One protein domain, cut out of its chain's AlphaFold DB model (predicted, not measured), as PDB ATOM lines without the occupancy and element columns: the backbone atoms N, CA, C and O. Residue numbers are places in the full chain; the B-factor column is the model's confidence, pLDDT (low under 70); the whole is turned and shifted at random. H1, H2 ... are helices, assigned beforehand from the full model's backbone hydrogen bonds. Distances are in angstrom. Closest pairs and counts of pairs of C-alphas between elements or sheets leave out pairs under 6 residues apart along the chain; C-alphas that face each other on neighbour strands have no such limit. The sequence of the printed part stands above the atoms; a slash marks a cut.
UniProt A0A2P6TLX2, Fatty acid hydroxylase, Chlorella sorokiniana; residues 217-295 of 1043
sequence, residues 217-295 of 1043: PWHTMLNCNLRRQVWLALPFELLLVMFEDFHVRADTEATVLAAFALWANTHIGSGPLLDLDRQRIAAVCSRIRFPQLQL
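This is residues 217 to 295 of the 1043 residues of the protein "Fatty acid hydroxylase" of Chlorella sorokiniana (UniProt A0A2P6TLX2). Three helices, H4, H3 and H5, stand loosely side by side with their centres in a triangle, and two short helices, H1 and H2, make a corner beside H4, on the side away from H5. H4, the longest, lies nearest the middle; H3 and H5 run the same way and H5 runs opposite to H4, while the turn from H4 to H5 sticks out at residues 270 to 275. The printed part has 79 residues with five named helices, in the order H1, H2, H3, H4, H5, and no named strand; its class is all helix. It is compact, with a radius of gyration of the C-alphas of 12.4 A and spans of 32 by 31 by 23 A.

The longest helix, H4, is residues 253 to 267, 21.2 A from its first C-alpha at (-35.070, 5.842, -131.012) to its last at (-29.597, 5.338, -110.562). H5 is residues 275 to 285, 15.2 A long, and ends at C-alpha 285 at (-30.421, 13.072, -123.850). H3 is residues 236 to 244, 12.6 A long. The two short helices are H1, residues 218 to 223, with C-alpha 218 at (-31.690, -2.963, -127.245), and H2, residues 225 to 231.

H4 touches H1 with residues 255 to 259 alone; the closest C-alphas, of His 219 and Thr 255, are 6.4 A apart, and the two run the same way at a steep tilt of 59 degrees. H4 and H5 are close but not clearly touching, with the C-alphas of Ala 264 and Ile 281 closest at 7.8 A; they run opposite ways at a shallow tilt of 21 degrees. H3 and H4 are near each other, with 7 pairs of C-alphas within 10 A. H3 touches H5, closest at the C-alphas of Leu 240 and Val 284, 6.2 A apart, the same way at a shallow tilt of 23 degrees. H2 is close to H4 but not clearly touching, about perpendicular to it at 81 degrees; the closest C-alphas are those of Trp 231 and Trp 263, 7.2 A apart. H1 and H2 touch only at the corner by their link, where the C-alphas of Met 221 and Arg 227 are closest at 5.2 A. H1 and H2 are both apart from H5, and H1 is apart from H3. Each O i to N i+4 pair in H1, H2, H3 and H5 is within hydrogen-bond range, and 10 of 11 are in H4.

The two C-alphas farthest apart in the domain, those of His 247 and Pro 272, are 34.3 A apart. The printed part has no cut. The links H1 to H2 and H2 to H3 are tight, those from H3 to H4 and H4 to H5 are short, and no link is long. Residues 270 to 275, of which 275 belongs to H5, stand free. The mean pLDDT of the printed part is 81.6; residues 246 to 248, 270, 272 and 290 to 295 are under 70.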
ATOM      1  N   PRO A 217     -29.194  -6.287-129.584       90.50
ATOM      2  CA  PRO A 217     -30.180  -5.268-129.891       90.50
ATOM      3  C   PRO A 217     -30.935  -4.818-128.642       90.50
ATOM      4  O   PRO A 217     -31.333  -5.641-127.815       90.50
ATOM      5  N   TRP A 218     -31.172  -3.517-128.498       90.00
ATOM      6  CA  TRP A 218     -31.690  -2.963-127.245       90.00
ATOM      7  C   TRP A 218     -33.096  -3.454-126.908       90.00
ATOM      8  O   TRP A 218     -33.405  -3.643-125.736       90.00
ATOM      9  N   HIS A 219     -33.929  -3.760-127.904       85.00
ATOM     10  CA  HIS A 219     -35.216  -4.414-127.663       85.00
ATOM     11  C   HIS A 219     -35.037  -5.820-127.061       85.00
ATOM     12  O   HIS A 219     -35.808  -6.220-126.190       85.00
ATOM     13  N   THR A 220     -34.009  -6.570-127.467       86.06
ATOM     14  CA  THR A 220     -33.684  -7.887-126.899       86.06
ATOM     15  C   THR A 220     -33.144  -7.746-125.483       86.06
ATOM     16  O   THR A 220     -33.620  -8.439-124.583       86.06
ATOM     17  N   MET A 221     -32.218  -6.805-125.258       93.19
ATOM     18  CA  MET A 221     -31.714  -6.463-123.923       93.19
ATOM     19  C   MET A 221     -32.862  -6.096-122.979       93.19
ATOM     20  O   MET A 221     -32.982  -6.666-121.896       93.19
ATOM     21  N   LEU A 222     -33.762  -5.217-123.422       87.75
ATOM     22  CA  LEU A 222     -34.910  -4.784-122.640       87.75
ATOM     23  C   LEU A 222     -35.876  -5.926-122.349       87.75
ATOM     24  O   LEU A 222     -36.478  -5.910-121.283       87.75
ATOM     25  N   ASN A 223     -36.023  -6.924-123.220       86.69
ATOM     26  CA  ASN A 223     -36.930  -8.058-123.008       86.69
ATOM     27  C   ASN A 223     -36.295  -9.247-122.262       86.69
ATOM     28  O   ASN A 223     -37.020 -10.129-121.800       86.69
ATOM     29  N   CYS A 224     -34.972  -9.268-122.090       88.31
ATOM     30  CA  CYS A 224     -34.256 -10.311-121.360       88.31
ATOM     31  C   CYS A 224     -33.895  -9.839-119.945       88.31
ATOM     32  O   CYS A 224     -33.058  -8.958-119.778       88.31
ATOM     33  N   ASN A 225     -34.478 -10.454-118.907       89.94
ATOM     34  CA  ASN A 225     -34.237 -10.051-117.511       89.94
ATOM     35  C   ASN A 225     -32.747 -10.049-117.127       89.94
ATOM     36  O   ASN A 225     -32.316  -9.146-116.418       89.94
ATOM     37  N   LEU A 226     -31.968 -11.020-117.614       88.62
ATOM     38  CA  LEU A 226     -30.539 -11.136-117.309       88.62
ATOM     39  C   LEU A 226     -29.726 -10.002-117.949       88.62
ATOM     40  O   LEU A 226     -28.993  -9.299-117.259       88.62
ATOM     41  N   ARG A 227     -29.923  -9.729-119.244       91.88
ATOM     42  CA  ARG A 227     -29.246  -8.603-119.916       91.88
ATOM     43  C   ARG A 227     -29.687  -7.259-119.364       91.88
ATOM     44  O   ARG A 227     -28.864  -6.368-119.191       91.88
ATOM     45  N   ARG A 228     -30.973  -7.132-119.038       93.56
ATOM     46  CA  ARG A 228     -31.524  -5.948-118.387       93.56
ATOM     47  C   ARG A 228     -30.839  -5.686-117.043       93.56
ATOM     48  O   ARG A 228     -30.574  -4.534-116.734       93.56
ATOM     49  N   GLN A 229     -30.524  -6.714-116.253       90.94
ATOM     50  CA  GLN A 229     -29.770  -6.539-115.005       90.94
ATOM     51  C   GLN A 229     -28.349  -6.020-115.251       90.94
ATOM     52  O   GLN A 229     -27.913  -5.122-114.540       90.94
ATOM     53  N   VAL A 230     -27.661  -6.525-116.278       92.69
ATOM     54  CA  VAL A 230     -26.329  -6.030-116.670       92.69
ATOM     55  C   VAL A 230     -26.404  -4.581-117.143       92.69
ATOM     56  O   VAL A 230     -25.615  -3.757-116.695       92.69
ATOM     57  N   TRP A 231     -27.402  -4.242-117.963       94.19
ATOM     58  CA  TRP A 231     -27.677  -2.862-118.375       94.19
ATOM     59  C   TRP A 231     -27.884  -1.939-117.173       94.19
ATOM     60  O   TRP A 231     -27.277  -0.879-117.082       94.19
ATOM     61  N   LEU A 232     -28.696  -2.369-116.208       92.75
ATOM     62  CA  LEU A 232     -28.947  -1.646-114.962       92.75
ATOM     63  C   LEU A 232     -27.740  -1.608-114.013       92.75
ATOM     64  O   LEU A 232     -27.805  -0.916-113.005       92.75
ATOM     65  N   ALA A 233     -26.665  -2.342-114.290       91.12
ATOM     66  CA  ALA A 233     -25.419  -2.278-113.534       91.12
ATOM     67  C   ALA A 233     -24.364  -1.385-114.207       91.12
ATOM     68  O   ALA A 233     -23.302  -1.174-113.620       91.12
ATOM     69  N   LEU A 234     -24.634  -0.868-115.416       91.06
ATOM     70  CA  LEU A 234     -23.676  -0.040-116.139       91.06
ATOM     71  C   LEU A 234     -23.400   1.268-115.384       91.06
ATOM     72  O   LEU A 234     -24.345   1.960-114.999       91.06
ATOM     73  N   PRO A 235     -22.129   1.654-115.212       89.69
ATOM     74  CA  PRO A 235     -21.775   2.984-114.743       89.69
ATOM     75  C   PRO A 235     -22.129   4.040-115.800       89.69
ATOM     76  O   PRO A 235     -22.212   3.753-116.998       89.69
ATOM     77  N   PHE A 236     -22.324   5.281-115.355       89.31
ATOM     78  CA  PHE A 236     -22.749   6.386-116.218       89.31
ATOM     79  C   PHE A 236     -21.755   6.665-117.358       89.31
ATOM     80  O   PHE A 236     -22.151   6.995-118.471       89.31
ATOM     81  N   GLU A 237     -20.464   6.490-117.096       87.38
ATOM     82  CA  GLU A 237     -19.373   6.713-118.041       87.38
ATOM     83  C   GLU A 237     -19.460   5.746-119.228       87.38
ATOM     84  O   GLU A 237     -19.328   6.165-120.374       87.38
ATOM     85  N   LEU A 238     -19.765   4.468-118.971       85.50
ATOM     86  CA  LEU A 238     -19.979   3.489-120.040       85.50
ATOM     87  C   LEU A 238     -21.299   3.712-120.761       85.50
ATOM     88  O   LEU A 238     -21.364   3.517-121.971       85.50
ATOM     89  N   LEU A 239     -22.330   4.161-120.043       90.19
ATOM     90  CA  LEU A 239     -23.589   4.544-120.665       90.19
ATOM     91  C   LEU A 239     -23.354   5.640-121.714       90.19
ATOM     92  O   LEU A 239     -23.832   5.508-122.830       90.19
ATOM     93  N   LEU A 240     -22.572   6.679-121.408       88.38
ATOM     94  CA  LEU A 240     -22.260   7.726-122.388       88.38
ATOM     95  C   LEU A 240     -21.567   7.176-123.636       88.38
ATOM     96  O   LEU A 240     -22.009   7.492-124.738       88.38
ATOM     97  N   VAL A 241     -20.557   6.318-123.468       85.19
ATOM     98  CA  VAL A 241     -19.845   5.686-124.593       85.19
ATOM     99  C   VAL A 241     -20.802   4.857-125.450       85.19
ATOM    100  O   VAL A 241     -20.793   4.962-126.673       85.19
ATOM    101  N   MET A 242     -21.696   4.084-124.825       85.62
ATOM    102  CA  MET A 242     -22.685   3.297-125.564       85.62
ATOM    103  C   MET A 242     -23.667   4.170-126.352       85.62
ATOM    104  O   MET A 242     -24.091   3.760-127.420       85.62
ATOM    105  N   PHE A 243     -24.040   5.355-125.862       86.62
ATOM    106  CA  PHE A 243     -24.915   6.276-126.602       86.62
ATOM    107  C   PHE A 243     -24.172   7.099-127.671       86.62
ATOM    108  O   PHE A 243     -24.825   7.725-128.503       86.62
ATOM    109  N   GLU A 244     -22.837   7.117-127.661       81.19
ATOM    110  CA  GLU A 244     -22.013   7.720-128.721       81.19
ATOM    111  C   GLU A 244     -21.767   6.762-129.892       81.19
ATOM    112  O   GLU A 244     -21.537   7.211-131.015       81.19
ATOM    113  N   ASP A 245     -21.846   5.452-129.655       74.31
ATOM    114  CA  ASP A 245     -21.637   4.447-130.690       74.31
ATOM    115  C   ASP A 245     -22.814   4.402-131.686       74.31
ATOM    116  O   ASP A 245     -23.929   3.967-131.382       74.31
ATOM    117  N   PHE A 246     -22.547   4.807-132.932       55.38
ATOM    118  CA  PHE A 246     -23.509   4.755-134.037       55.38
ATOM    119  C   PHE A 246     -23.956   3.326-134.398       55.38
ATOM    120  O   PHE A 246     -24.933   3.167-135.134       55.38
ATOM    121  N   HIS A 247     -23.278   2.291-133.891       61.19
ATOM    122  CA  HIS A 247     -23.598   0.884-134.130       61.19
ATOM    123  C   HIS A 247     -24.565   0.272-133.110       61.19
ATOM    124  O   HIS A 247     -24.889  -0.918-133.213       61.19
ATOM    125  N   VAL A 248     -25.087   1.061-132.163       67.31
ATOM    126  CA  VAL A 248     -26.176   0.621-131.288       67.31
ATOM    127  C   VAL A 248     -27.368   0.139-132.116       67.31
ATOM    128  O   VAL A 248     -28.046   0.901-132.808       67.31
ATOM    129  N   ARG A 249     -27.660  -1.162-132.013       76.06
ATOM    130  CA  ARG A 249     -28.805  -1.787-132.683       76.06
ATOM    131  C   ARG A 249     -30.072  -1.567-131.863       76.06
ATOM    132  O   ARG A 249     -30.447  -2.399-131.038       76.06
ATOM    133  N   ALA A 250     -30.754  -0.460-132.101       82.25
ATOM    134  CA  ALA A 250     -32.129  -0.261-131.665       82.25
ATOM    135  C   ALA A 250     -33.062  -0.298-132.882       82.25
ATOM    136  O   ALA A 250     -32.713   0.172-133.958       82.25
ATOM    137  N   ASP A 251     -34.246  -0.877-132.709       77.38
ATOM    138  CA  ASP A 251     -35.323  -0.880-133.705       77.38
ATOM    139  C   ASP A 251     -35.916   0.525-133.899       77.38
ATOM    140  O   ASP A 251     -36.304   0.888-135.005       77.38
ATOM    141  N   THR A 252     -35.946   1.335-132.834       82.38
ATOM    142  CA  THR A 252     -36.358   2.744-132.877       82.38
ATOM    143  C   THR A 252     -35.594   3.583-131.848       82.38
ATOM    144  O   THR A 252     -35.146   3.074-130.819       82.38
ATOM    145  N   GLU A 253     -35.539   4.902-132.047       81.62
ATOM    146  CA  GLU A 253     -35.070   5.842-131.012       81.62
ATOM    147  C   GLU A 253     -35.961   5.823-129.751       81.62
ATOM    148  O   GLU A 253     -35.524   6.193-128.661       81.62
ATOM    149  N   ALA A 254     -37.204   5.332-129.845       79.31
ATOM    150  CA  ALA A 254     -38.058   5.137-128.672       79.31
ATOM    151  C   ALA A 254     -37.532   4.007-127.774       79.31
ATOM    152  O   ALA A 254     -37.585   4.118-126.546       79.31
ATOM    153  N   THR A 255     -36.962   2.956-128.367       85.38
ATOM    154  CA  THR A 255     -36.258   1.885-127.646       85.38
ATOM    155  C   THR A 255     -34.986   2.415-126.991       85.38
ATOM    156  O   THR A 255     -34.696   2.056-125.847       85.38
ATOM    157  N   VAL A 256     -34.280   3.329-127.667       87.00
ATOM    158  CA  VAL A 256     -33.111   4.034-127.115       87.00
ATOM    159  C   VAL A 256     -33.490   4.809-125.853       87.00
ATOM    160  O   VAL A 256     -32.920   4.614-124.775       87.00
ATOM    161  N   LEU A 257     -34.546   5.614-125.953       87.12
ATOM    162  CA  LEU A 257     -35.081   6.367-124.827       87.12
ATOM    163  C   LEU A 257     -35.598   5.459-123.701       87.12
ATOM    164  O   LEU A 257     -35.386   5.759-122.527       87.12
ATOM    165  N   ALA A 258     -36.265   4.347-124.025       88.06
ATOM    166  CA  ALA A 258     -36.775   3.404-123.032       88.06
ATOM    167  C   ALA A 258     -35.644   2.740-122.232       88.06
ATOM    168  O   ALA A 258     -35.755   2.604-121.011       88.06
ATOM    169  N   ALA A 259     -34.544   2.375-122.897       91.25
ATOM    170  CA  ALA A 259     -33.352   1.844-122.246       91.25
ATOM    171  C   ALA A 259     -32.708   2.871-121.309       91.25
ATOM    172  O   ALA A 259     -32.397   2.537-120.159       91.25
ATOM    173  N   PHE A 260     -32.590   4.129-121.750       93.44
ATOM    174  CA  PHE A 260     -32.099   5.207-120.893       93.44
ATOM    175  C   PHE A 260     -33.006   5.436-119.682       93.44
ATOM    176  O   PHE A 260     -32.533   5.456-118.549       93.44
ATOM    177  N   ALA A 261     -34.317   5.564-119.897       90.31
ATOM    178  CA  ALA A 261     -35.282   5.814-118.831       90.31
ATOM    179  C   ALA A 261     -35.270   4.699-117.776       90.31
ATOM    180  O   ALA A 261     -35.390   4.968-116.579       90.31
ATOM    181  N   LEU A 262     -35.092   3.447-118.207       91.38
ATOM    182  CA  LEU A 262     -34.966   2.311-117.306       91.38
ATOM    183  C   LEU A 262     -33.715   2.421-116.418       91.38
ATOM    184  O   LEU A 262     -33.827   2.218-115.211       91.38
ATOM    185  N   TRP A 263     -32.567   2.773-117.003       94.00
ATOM    186  CA  TRP A 263     -31.315   2.990-116.272       94.00
ATOM    187  C   TRP A 263     -31.397   4.197-115.329       94.00
ATOM    188  O   TRP A 263     -31.004   4.116-114.166       94.00
ATOM    189  N   ALA A 264     -31.957   5.311-115.800       90.69
ATOM    190  CA  ALA A 264     -32.112   6.531-115.016       90.69
ATOM    191  C   ALA A 264     -32.985   6.283-113.780       90.69
ATOM    192  O   ALA A 264     -32.633   6.697-112.680       90.69
ATOM    193  N   ASN A 265     -34.078   5.531-113.930       88.31
ATOM    194  CA  ASN A 265     -34.980   5.213-112.827       88.31
ATOM    195  C   ASN A 265     -34.309   4.416-111.693       88.31
ATOM    196  O   ASN A 265     -34.759   4.497-110.554       88.31
ATOM    197  N   THR A 266     -33.261   3.634-111.976       87.81
ATOM    198  CA  THR A 266     -32.536   2.886-110.936       87.81
ATOM    199  C   THR A 266     -31.402   3.681-110.300       87.81
ATOM    200  O   THR A 266     -31.082   3.423-109.144       87.81
ATOM    201  N   HIS A 267     -30.804   4.635-111.018       86.38
ATOM    202  CA  HIS A 267     -29.597   5.338-110.562       86.38
ATOM    203  C   HIS A 267     -29.838   6.757-110.051       86.38
ATOM    204  O   HIS A 267     -29.061   7.234-109.233       86.38
ATOM    205  N   ILE A 268     -30.892   7.428-110.513       84.94
ATOM    206  CA  ILE A 268     -31.137   8.848-110.212       84.94
ATOM    207  C   ILE A 268     -32.055   9.031-108.985       84.94
ATOM    208  O   ILE A 268     -32.202  10.127-108.455       84.94
ATOM    209  N   GLY A 269     -32.607   7.941-108.444       72.88
ATOM    210  CA  GLY A 269     -33.479   7.979-107.270       72.88
ATOM    211  C   GLY A 269     -34.797   8.727-107.515       72.88
ATOM    212  O   GLY A 269     -34.992   9.420-108.508       72.88
ATOM    213  N   SER A 270     -35.753   8.566-106.600       69.31
ATOM    214  CA  SER A 270     -37.049   9.267-106.645       69.31
ATOM    215  C   SER A 270     -37.057  10.586-105.858       69.31
ATOM    216  O   SER A 270     -38.117  11.177-105.662       69.31
ATOM    217  N   GLY A 271     -35.899  11.009-105.342       71.75
ATOM    218  CA  GLY A 271     -35.736  12.247-104.582       71.75
ATOM    219  C   GLY A 271     -35.674  13.493-105.475       71.75
ATOM    220  O   GLY A 271     -35.722  13.386-106.702       71.75
ATOM    221  N   PRO A 272     -35.573  14.697-104.883       68.75
ATOM    222  CA  PRO A 272     -35.335  15.912-105.654       68.75
ATOM    223  C   PRO A 272     -34.041  15.773-106.468       68.75
ATOM    224  O   PRO A 272     -32.986  15.482-105.912       68.75
ATOM    225  N   LEU A 273     -34.145  15.980-107.785       73.19
ATOM    226  CA  LEU A 273     -33.025  15.880-108.724       73.19
ATOM    227  C   LEU A 273     -31.889  16.819-108.313       73.19
ATOM    228  O   LEU A 273     -32.059  18.044-108.386       73.19
ATOM    229  N   LEU A 274     -30.743  16.240-107.952       83.00
ATOM    230  CA  LEU A 274     -29.502  16.972-107.718       83.00
ATOM    231  C   LEU A 274     -28.992  17.560-109.043       83.00
ATOM    232  O   LEU A 274     -29.272  17.034-110.122       83.00
ATOM    233  N   ASP A 275     -28.212  18.641-108.986       76.31
ATOM    234  CA  ASP A 275     -27.684  19.286-110.199       76.31
ATOM    235  C   ASP A 275     -26.812  18.338-111.038       76.31
ATOM    236  O   ASP A 275     -26.866  18.372-112.269       76.31
ATOM    237  N   LEU A 276     -26.086  17.426-110.384       78.44
ATOM    238  CA  LEU A 276     -25.314  16.379-111.053       78.44
ATOM    239  C   LEU A 276     -26.214  15.420-111.852       78.44
ATOM    240  O   LEU A 276     -25.880  15.062-112.980       78.44
ATOM    241  N   ASP A 277     -27.379  15.046-111.321       80.00
ATOM    242  CA  ASP A 277     -28.323  14.165-112.019       80.00
ATOM    243  C   ASP A 277     -28.946  14.856-113.231       80.00
ATOM    244  O   ASP A 277     -29.114  14.245-114.287       80.00
ATOM    245  N   ARG A 278     -29.223  16.162-113.123       78.38
ATOM    246  CA  ARG A 278     -29.702  16.970-114.255       78.38
ATOM    247  C   ARG A 278     -28.668  17.029-115.373       78.38
ATOM    248  O   ARG A 278     -29.031  16.864-116.536       78.38
ATOM    249  N   GLN A 279     -27.393  17.222-115.032       80.62
ATOM    250  CA  GLN A 279     -26.295  17.214-116.003       80.62
ATOM    251  C   GLN A 279     -26.144  15.844-116.670       80.62
ATOM    252  O   GLN A 279     -26.022  15.770-117.892       80.62
ATOM    253  N   ARG A 280     -26.228  14.755-115.895       83.75
ATOM    254  CA  ARG A 280     -26.180  13.380-116.412       83.75
ATOM    255  C   ARG A 280     -27.316  13.089-117.392       83.75
ATOM    256  O   ARG A 280     -27.073  12.573-118.481       83.75
ATOM    257  N   ILE A 281     -28.544  13.475-117.035       84.38
ATOM    258  CA  ILE A 281     -29.713  13.343-117.913       84.38
ATOM    259  C   ILE A 281     -29.519  14.154-119.189       84.38
ATOM    260  O   ILE A 281     -29.715  13.619-120.279       84.38
ATOM    261  N   ALA A 282     -29.114  15.419-119.069       83.44
ATOM    262  CA  ALA A 282     -28.909  16.293-120.217       83.44
ATOM    263  C   ALA A 282     -27.843  15.741-121.177       83.44
ATOM    264  O   ALA A 282     -28.071  15.736-122.384       83.44
ATOM    265  N   ALA A 283     -26.730  15.219-120.650       82.31
ATOM    266  CA  ALA A 283     -25.643  14.658-121.448       82.31
ATOM    267  C   ALA A 283     -26.065  13.414-122.244       82.31
ATOM    268  O   ALA A 283     -25.712  13.285-123.414       82.31
ATOM    269  N   VAL A 284     -26.832  12.495-121.652       84.56
ATOM    270  CA  VAL A 284     -27.321  11.331-122.409       84.56
ATOM    271  C   VAL A 284     -28.410  11.751-123.393       84.56
ATOM    272  O   VAL A 284     -28.375  11.357-124.553       84.56
ATOM    273  N   CYS A 285     -29.343  12.613-122.975       83.00
ATOM    274  CA  CYS A 285     -30.421  13.072-123.850       83.00
ATOM    275  C   CYS A 285     -29.889  13.810-125.082       83.00
ATOM    276  O   CYS A 285     -30.419  13.610-126.167       83.00
ATOM    277  N   SER A 286     -28.823  14.605-124.964       81.50
ATOM    278  CA  SER A 286     -28.234  15.296-126.118       81.50
ATOM    279  C   SER A 286     -27.659  14.352-127.182       81.50
ATOM    280  O   SER A 286     -27.375  14.803-128.287       81.50
ATOM    281  N   ARG A 287     -27.468  13.067-126.853       81.50
ATOM    282  CA  ARG A 287     -26.975  12.018-127.760       81.50
ATOM    283  C   ARG A 287     -28.108  11.188-128.381       81.50
ATOM    284  O   ARG A 287     -27.881  10.493-129.363       81.50
ATOM    285  N   ILE A 288     -29.333  11.285-127.855       80.38
ATOM    286  CA  ILE A 288     -30.518  10.625-128.428       80.38
ATOM    287  C   ILE A 288     -30.996  11.423-129.649       80.38
ATOM    288  O   ILE A 288     -31.173  12.644-129.577       80.38
ATOM    289  N   ARG A 289     -31.259  10.752-130.778       76.06
ATOM    290  CA  ARG A 289     -31.664  11.418-132.030       76.06
ATOM    291  C   ARG A 289     -33.166  11.700-132.030       76.06
ATOM    292  O   ARG A 289     -33.941  11.075-132.750       76.06
ATOM    293  N   PHE A 290     -33.587  12.699-131.253       68.69
ATOM    294  CA  PHE A 290     -34.997  13.101-131.143       68.69
ATOM    295  C   PHE A 290     -35.742  13.325-132.479       68.69
ATOM    296  O   PHE A 290     -36.906  12.933-132.545       68.69
ATOM    297  N   PRO A 291     -35.143  13.875-133.560       49.88
ATOM    298  CA  PRO A 291     -35.840  14.053-134.843       49.88
ATOM    299  C   PRO A 291     -36.286  12.747-135.523       49.88
ATOM    300  O   PRO A 291     -37.151  12.777-136.392       49.88
ATOM    301  N   GLN A 292     -35.707  11.603-135.143       51.22
ATOM    302  CA  GLN A 292     -36.067  10.282-135.670       51.22
ATOM    303  C   GLN A 292     -37.122   9.558-134.812       51.22
ATOM    304  O   GLN A 292     -37.580   8.476-135.185       51.22
ATOM    305  N   LEU A 293     -37.565  10.148-133.694       53.66
ATOM    306  CA  LEU A 293     -38.775   9.702-133.004       53.66
ATOM    307  C   LEU A 293     -39.981  10.061-133.878       53.66
ATOM    308  O   LEU A 293     -40.467  11.189-133.847       53.66
ATOM    309  N   GLN A 294     -40.472   9.101-134.666       46.62
ATOM    310  CA  GLN A 294     -41.724   9.266-135.402       46.62
ATOM    311  C   GLN A 294     -42.883   9.426-134.410       46.62
ATOM    312  O   GLN A 294     -43.443   8.458-133.899       46.62
ATOM    313  N   LEU A 295     -43.249  10.674-134.130       45.41
ATOM    314  CA  LEU A 295     -44.525  11.004-133.521       45.41
ATOM    315  C   LEU A 295     -45.568  10.899-134.633       45.41
ATOM    316  O   LEU A 295     -45.707  11.804-135.452       45.41
TER     317      LEU A 295